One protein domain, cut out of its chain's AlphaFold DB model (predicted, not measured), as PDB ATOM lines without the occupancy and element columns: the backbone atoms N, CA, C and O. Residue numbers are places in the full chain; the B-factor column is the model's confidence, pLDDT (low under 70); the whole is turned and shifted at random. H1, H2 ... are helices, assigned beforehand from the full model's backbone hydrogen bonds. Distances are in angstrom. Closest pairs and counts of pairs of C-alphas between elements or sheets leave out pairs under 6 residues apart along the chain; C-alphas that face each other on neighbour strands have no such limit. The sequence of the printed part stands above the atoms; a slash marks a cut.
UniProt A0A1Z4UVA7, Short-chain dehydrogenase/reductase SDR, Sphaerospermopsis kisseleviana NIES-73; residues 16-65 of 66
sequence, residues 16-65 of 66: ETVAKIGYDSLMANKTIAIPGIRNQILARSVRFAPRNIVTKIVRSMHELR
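This is residues 16 to 65 of the 66 residues of the protein "Short-chain dehydrogenase/reductase SDR" of Sphaerospermopsis kisseleviana NIES-73 (UniProt A0A1Z4UVA7). Three helices that do not pack on one another are strung out as an open U: H3, the longest, makes one arm, H1 makes the other, and H2 lies in the base between them with its two links. The chain comes toward the base along H1 and leaves it along H3, and the space between the two arms is empty. The printed part has 50 residues with three named helices in the order H1, H2, H3 and no named strand, and its class is all helix. It is only just loose, close to extended, with a radius of gyration of the C-alphas of 14.4 A, and the C-alphas span 37 by 27 by 15 A along their three main axes.

The longest helix is H3, residues 51 to 63, and it touches no helix. H2, residues 37 to 45, comes before it in the chain; the two are apart, with no C-alpha of the one within 8 A of the other, although the link between them, residues 46 to 50, is tight. H1, residues 16 to 27, and H2 are apart too, with no C-alpha of the one within 8 A of the other, and the link between these two, residues 28 to 36, is short. H1 and H3 are apart as well. In the backbone, each O of residue i and N of residue i+4 inside H1 and H2 are within hydrogen-bond range, while in H3 this holds for 8 of 9 pairs.

H3 runs from Arg 51 to Glu 63 and is 18.3 A long from first to last C-alpha. C-alpha 51 is at (34.052, -53.448, -51.887) and C-alpha 63 at (18.659, -44.338, -48.062), with x falling along the helix. H2 runs from Ile 37, with its C-alpha at (39.010, -46.369, -31.079), to Ser 45, and its first and last C-alphas are 12.3 A apart. H1 runs from Glu 16 to Met 27 over 16.7 A; C-alpha 16 is at (35.692, -27.184, -31.946) and C-alpha 27 at (51.835, -30.773, -34.281), with x rising along the helix.

The two C-alphas farthest apart are those of Met 27 and Leu 64, at 38.8 A, and the first and last printed C-alphas, of Glu 16 and Arg 65, are 26.8 A apart. Three stretches stand free: residues 36 to 42, of which 37 to 42 belong to H2; residues 47 to 53, of which 51 to 53 belong to H3; and residues 55 to 65, of which 55 to 63 belong to H3. The printed part has no cut, and neither of its two links is long. The mean pLDDT of the printed part is 88.4, and the model's confidence is low, under 70, at residues 64 to 65.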
ATOM      1  N   GLU A  16      34.580 -27.579 -32.820       92.69
ATOM      2  CA  GLU A  16      35.692 -27.184 -31.946       92.69
ATOM      3  C   GLU A  16      36.601 -28.367 -31.594       92.69
ATOM      4  O   GLU A  16      37.827 -28.285 -31.705       92.69
ATOM      5  N   THR A  17      36.007 -29.504 -31.218       91.75
ATOM      6  CA  THR A  17      36.773 -30.701 -30.848       91.75
ATOM      7  C   THR A  17      37.517 -31.265 -32.056       91.75
ATOM      8  O   THR A  17      38.668 -31.684 -31.935       91.75
ATOM      9  N   VAL A  18      36.888 -31.252 -33.235       91.62
ATOM     10  CA  VAL A  18      37.522 -31.690 -34.486       91.62
ATOM     11  C   VAL A  18      38.719 -30.798 -34.829       91.62
ATOM     12  O   VAL A  18      39.786 -31.323 -35.148       91.62
ATOM     13  N   ALA A  19      38.573 -29.476 -34.707       94.44
ATOM     14  CA  ALA A  19      39.652 -28.523 -34.968       94.44
ATOM     15  C   ALA A  19      40.846 -28.738 -34.026       94.44
ATOM     16  O   ALA A  19      41.986 -28.820 -34.487       94.44
ATOM     17  N   LYS A  20      40.587 -28.917 -32.724       95.62
ATOM     18  CA  LYS A  20      41.631 -29.195 -31.728       95.62
ATOM     19  C   LYS A  20      42.389 -30.489 -32.033       95.62
ATOM     20  O   LYS A  20      43.612 -30.483 -32.092       95.62
ATOM     21  N   ILE A  21      41.672 -31.583 -32.299       94.62
ATOM     22  CA  ILE A  21      42.293 -32.875 -32.637       94.62
ATOM     23  C   ILE A  21      43.130 -32.769 -33.916       94.62
ATOM     24  O   ILE A  21      44.205 -33.372 -33.997       94.62
ATOM     25  N   GLY A  22      42.648 -32.019 -34.911       94.50
ATOM     26  CA  GLY A  22      43.384 -31.746 -36.142       94.50
ATOM     27  C   GLY A  22      44.695 -31.007 -35.873       94.50
ATOM     28  O   GLY A  22      45.743 -31.453 -36.335       94.50
ATOM     29  N   TYR A  23      44.645 -29.938 -35.074       96.12
ATOM     30  CA  TYR A  23      45.824 -29.171 -34.674       96.12
ATOM     31  C   TYR A  23      46.837 -30.029 -33.903       96.12
ATOM     32  O   TYR A  23      47.997 -30.115 -34.301       96.12
ATOM     33  N   ASP A  24      46.394 -30.740 -32.866       96.00
ATOM     34  CA  ASP A  24      47.265 -31.586 -32.041       96.00
ATOM     35  C   ASP A  24      47.932 -32.694 -32.877       96.00
ATOM     36  O   ASP A  24      49.110 -33.016 -32.702       96.00
ATOM     37  N   SER A  25      47.193 -33.279 -33.824       95.56
ATOM     38  CA  SER A  25      47.716 -34.324 -34.712       95.56
ATOM     39  C   SER A  25      48.730 -33.782 -35.716       95.56
ATOM     40  O   SER A  25      49.722 -34.458 -35.994       95.56
ATOM     41  N   LEU A  26      48.501 -32.568 -36.222       95.69
ATOM     42  CA  LEU A  26      49.438 -31.866 -37.092       95.69
ATOM     43  C   LEU A  26      50.746 -31.568 -36.350       95.69
ATOM     44  O   LEU A  26      51.817 -31.877 -36.862       95.69
ATOM     45  N   MET A  27      50.661 -31.044 -35.122       97.44
ATOM     46  CA  MET A  27      51.835 -30.773 -34.281       97.44
ATOM     47  C   MET A  27      52.602 -32.051 -33.920       97.44
ATOM     48  O   MET A  27      53.827 -32.043 -33.825       97.44
ATOM     49  N   ALA A  28      51.905 -33.180 -33.796       96.00
ATOM     50  CA  ALA A  28      52.512 -34.492 -33.596       96.00
ATOM     51  C   ALA A  28      53.073 -35.137 -34.887       96.00
ATOM     52  O   ALA A  28      53.408 -36.322 -34.860       96.00
ATOM     53  N   ASN A  29      53.150 -34.407 -36.009       96.00
ATOM     54  CA  ASN A  29      53.599 -34.898 -37.322       96.00
ATOM     55  C   ASN A  29      52.837 -36.142 -37.826       96.00
ATOM     56  O   ASN A  29      53.389 -36.992 -38.528       96.00
ATOM     57  N   LYS A  30      51.549 -36.281 -37.480       94.06
ATOM     58  CA  LYS A  30      50.718 -37.399 -37.948       94.06
ATOM     59  C   LYS A  30      50.093 -37.069 -39.302       94.06
ATOM     60  O   LYS A  30      49.362 -36.094 -39.428       94.06
ATOM     61  N   THR A  31      50.293 -37.937 -40.293       93.06
ATOM     62  CA  THR A  31      49.705 -37.784 -41.639       93.06
ATOM     63  C   THR A  31      48.188 -38.008 -41.665       93.06
ATOM     64  O   THR A  31      47.489 -37.414 -42.477       93.06
ATOM     65  N   ILE A  32      47.663 -38.885 -40.801       91.62
ATOM     66  CA  ILE A  32      46.235 -39.228 -40.742       91.62
ATOM     67  C   ILE A  32      45.791 -39.262 -39.276       91.62
ATOM     68  O   ILE A  32      46.378 -39.977 -38.461       91.62
ATOM     69  N   ALA A  33      44.722 -38.531 -38.952       92.56
ATOM     70  CA  ALA A  33      44.110 -38.498 -37.626       92.56
ATOM     71  C   ALA A  33      42.694 -39.087 -37.670       92.56
ATOM     72  O   ALA A  33      41.799 -38.532 -38.300       92.56
ATOM     73  N   ILE A  34      42.487 -40.219 -36.990       92.19
ATOM     74  CA  ILE A  34      41.172 -40.868 -36.874       92.19
ATOM     75  C   ILE A  34      40.748 -40.821 -35.400       92.19
ATOM     76  O   ILE A  34      41.324 -41.552 -34.582       92.19
ATOM     77  N   PRO A  35      39.776 -39.965 -35.032       89.69
ATOM     78  CA  PRO A  35      39.387 -39.777 -33.641       89.69
ATOM     79  C   PRO A  35      38.591 -40.977 -33.118       89.69
ATOM     80  O   PRO A  35      37.592 -41.379 -33.711       89.69
ATOM     81  N   GLY A  36      39.012 -41.519 -31.973       88.62
ATOM     82  CA  GLY A  36      38.317 -42.595 -31.262       88.62
ATOM     83  C   GLY A  36      38.625 -44.013 -31.760       88.62
ATOM     84  O   GLY A  36      38.795 -44.276 -32.950       88.62
ATOM     85  N   ILE A  37      38.643 -44.965 -30.822       87.31
ATOM     86  CA  ILE A  37      39.010 -46.369 -31.079       87.31
ATOM     87  C   ILE A  37      38.024 -47.044 -32.044       87.31
ATOM     88  O   ILE A  37      38.433 -47.748 -32.964       87.31
ATOM     89  N   ARG A  38      36.718 -46.789 -31.887       86.25
ATOM     90  CA  ARG A  38      35.678 -47.363 -32.761       86.25
ATOM     91  C   ARG A  38      35.867 -46.958 -34.226       86.25
ATOM     92  O   ARG A  38      35.777 -47.811 -35.104       86.25
ATOM     93  N   ASN A  39      36.187 -45.690 -34.480       88.94
ATOM     94  CA  ASN A  39      36.412 -45.187 -35.836       88.94
ATOM     95  C   ASN A  39      37.717 -45.732 -36.427       88.94
ATOM     96  O   ASN A  39      37.762 -46.042 -37.610       88.94
ATOM     97  N   GLN A  40      38.759 -45.911 -35.609       90.25
ATOM     98  CA  GLN A  40      40.005 -46.546 -36.047       90.25
ATOM     99  C   GLN A  40      39.795 -48.007 -36.456       90.25
ATOM    100  O   GLN A  40      40.307 -48.428 -37.493       90.25
ATOM    101  N   ILE A  41      39.026 -48.774 -35.675       90.94
ATOM    102  CA  ILE A  41      38.682 -50.164 -36.006       90.94
ATOM    103  C   ILE A  41      37.868 -50.211 -37.300       90.94
ATOM    104  O   ILE A  41      38.199 -50.985 -38.196       90.94
ATOM    105  N   LEU A  42      36.852 -49.351 -37.431       88.06
ATOM    106  CA  LEU A  42      36.025 -49.275 -38.634       88.06
ATOM    107  C   LEU A  42      36.844 -48.894 -39.873       88.06
ATOM    108  O   LEU A  42      36.740 -49.543 -40.904       88.06
ATOM    109  N   ALA A  43      37.698 -47.876 -39.783       90.12
ATOM    110  CA  ALA A  43      38.526 -47.451 -40.908       90.12
ATOM    111  C   ALA A  43      39.490 -48.557 -41.366       90.12
ATOM    112  O   ALA A  43      39.726 -48.728 -42.561       90.12
ATOM    113  N   ARG A  44      40.023 -49.347 -40.425       91.38
ATOM    114  CA  ARG A  44      40.900 -50.486 -40.731       91.38
ATOM    115  C   ARG A  44      40.133 -51.692 -41.274       91.38
ATOM    116  O   ARG A  44      40.687 -52.422 -42.095       91.38
ATOM    117  N   SER A  45      38.880 -51.900 -40.867       90.31
ATOM    118  CA  SER A  45      38.084 -53.053 -41.309       90.31
ATOM    119  C   SER A  45      37.730 -52.993 -42.797       90.31
ATOM    120  O   SER A  45      37.641 -54.039 -43.440       90.31
ATOM    121  N   VAL A  46      37.641 -51.793 -43.383       88.94
ATOM    122  CA  VAL A  46      37.399 -51.603 -44.828       88.94
ATOM    123  C   VAL A  46      38.463 -52.291 -45.690       88.94
ATOM    124  O   VAL A  46      38.167 -52.706 -46.805       88.94
ATOM    125  N   ARG A  47      39.688 -52.482 -45.179       87.69
ATOM    126  CA  ARG A  47      40.757 -53.190 -45.903       87.69
ATOM    127  C   ARG A  47      40.468 -54.682 -46.097       87.69
ATOM    128  O   ARG A  47      40.989 -55.279 -47.032       87.69
ATOM    129  N   PHE A  48      39.658 -55.265 -45.217       89.19
ATOM    130  CA  PHE A  48      39.315 -56.688 -45.221       89.19
ATOM    131  C   PHE A  48      37.904 -56.953 -45.756       89.19
ATOM    132  O   PHE A  48      37.574 -58.085 -46.095       89.19
ATOM    133  N   ALA A  49      37.065 -55.920 -45.847       86.94
ATOM    134  CA  ALA A  49      35.713 -56.040 -46.364       86.94
ATOM    135  C   ALA A  49      35.688 -55.990 -47.910       86.94
ATOM    136  O   ALA A  49      36.297 -55.101 -48.512       86.94
ATOM    137  N   PRO A  50      34.933 -56.877 -48.581       88.88
ATOM    138  CA  PRO A  50      34.672 -56.781 -50.014       88.88
ATOM    139  C   PRO A  50      34.011 -55.444 -50.396       88.88
ATOM    140  O   PRO A  50      33.029 -55.018 -49.781       88.88
ATOM    141  N   ARG A  51      34.517 -54.783 -51.448       86.25
ATOM    142  CA  ARG A  51      34.052 -53.448 -51.887       86.25
ATOM    143  C   ARG A  51      32.543 -53.381 -52.162       86.25
ATOM    144  O   ARG A  51      31.925 -52.356 -51.899       86.25
ATOM    145  N   ASN A  52      31.949 -54.467 -52.658       88.25
ATOM    146  CA  ASN A  52      30.516 -54.574 -52.956       88.25
ATOM    147  C   ASN A  52      29.621 -54.545 -51.704       88.25
ATOM    148  O   ASN A  52      28.456 -54.169 -51.800       88.25
ATOM    149  N   ILE A  53      30.136 -54.953 -50.544       88.44
ATOM    150  CA  ILE A  53      29.400 -54.920 -49.276       88.44
ATOM    151  C   ILE A  53      29.502 -53.524 -48.664       88.44
ATOM    152  O   ILE A  53      28.494 -52.968 -48.235       88.44
ATOM    153  N   VAL A  54      30.696 -52.921 -48.696       88.69
ATOM    154  CA  VAL A  54      30.931 -51.563 -48.179       88.69
ATOM    155  C   VAL A  54      29.997 -50.555 -48.851       88.69
ATOM    156  O   VAL A  54      29.328 -49.784 -48.167       88.69
ATOM    157  N   THR A  55      29.882 -50.596 -50.180       89.44
ATOM    158  CA  THR A  55      29.002 -49.678 -50.920       89.44
ATOM    159  C   THR A  55      27.522 -49.896 -50.607       89.44
ATOM    160  O   THR A  55      26.791 -48.918 -50.475       89.44
ATOM    161  N   LYS A  56      27.076 -51.146 -50.424       88.31
ATOM    162  CA  LYS A  56      25.697 -51.461 -50.008       88.31
ATOM    163  C   LYS A  56      25.375 -50.919 -48.615       88.31
ATOM    164  O   LYS A  56      24.303 -50.351 -48.431       88.31
ATOM    165  N   ILE A  57      26.298 -51.055 -47.659       86.19
ATOM    166  CA  ILE A  57      26.123 -50.539 -46.293       86.19
ATOM    167  C   ILE A  57      25.993 -49.015 -46.319       86.19
ATOM    168  O   ILE A  57      25.032 -48.477 -45.780       86.19
ATOM    169  N   VAL A  58      26.916 -48.321 -46.991       84.75
ATOM    170  CA  VAL A  58      26.886 -46.851 -47.093       84.75
ATOM    171  C   VAL A  58      25.610 -46.373 -47.786       84.75
ATOM    172  O   VAL A  58      24.977 -45.423 -47.332       84.75
ATOM    173  N   ARG A  59      25.192 -47.059 -48.854       85.62
ATOM    174  CA  ARG A  59      23.943 -46.762 -49.558       85.62
ATOM    175  C   ARG A  59      22.730 -46.910 -48.638       85.62
ATOM    176  O   ARG A  59      21.936 -45.982 -48.552       85.62
ATOM    177  N   SER A  60      22.638 -48.008 -47.888       83.00
ATOM    178  CA  SER A  60      21.569 -48.209 -46.906       83.00
ATOM    179  C   SER A  60      21.580 -47.134 -45.812       83.00
ATOM    180  O   SER A  60      20.524 -46.610 -45.481       83.00
ATOM    181  N   MET A  61      22.753 -46.729 -45.312       79.62
ATOM    182  CA  MET A  61      22.873 -45.660 -44.308       79.62
ATOM    183  C   MET A  61      22.330 -44.307 -44.792       79.62
ATOM    184  O   MET A  61      21.792 -43.554 -43.984       79.62
ATOM    185  N   HIS A  62      22.464 -43.991 -46.083       74.94
ATOM    186  CA  HIS A  62      21.912 -42.763 -46.664       74.94
ATOM    187  C   HIS A  62      20.442 -42.906 -47.093       74.94
ATOM    188  O   HIS A  62      19.680 -41.951 -46.962       74.94
ATOM    189  N   GLU A  63      20.027 -44.077 -47.584       75.12
ATOM    190  CA  GLU A  63      18.659 -44.338 -48.062       75.12
ATOM    191  C   GLU A  63      17.648 -44.565 -46.930       75.12
ATOM    192  O   GLU A  63      16.483 -44.216 -47.098       75.12
ATOM    193  N   LEU A  64      18.078 -45.053 -45.757       56.09
ATOM    194  CA  LEU A  64      17.253 -45.186 -44.538       56.09
ATOM    195  C   LEU A  64      16.674 -43.849 -44.030       56.09
ATOM    196  O   LEU A  64      15.975 -43.824 -43.019       56.09
ATOM    197  N   ARG A  65      16.978 -42.736 -44.704       50.84
ATOM    198  CA  ARG A  65      16.569 -41.383 -44.340       50.84
ATOM    199  C   ARG A  65      15.834 -40.650 -45.468       50.84
ATOM    200  O   ARG A  65      16.010 -39.439 -45.619       50.84
TER     201      ARG A  65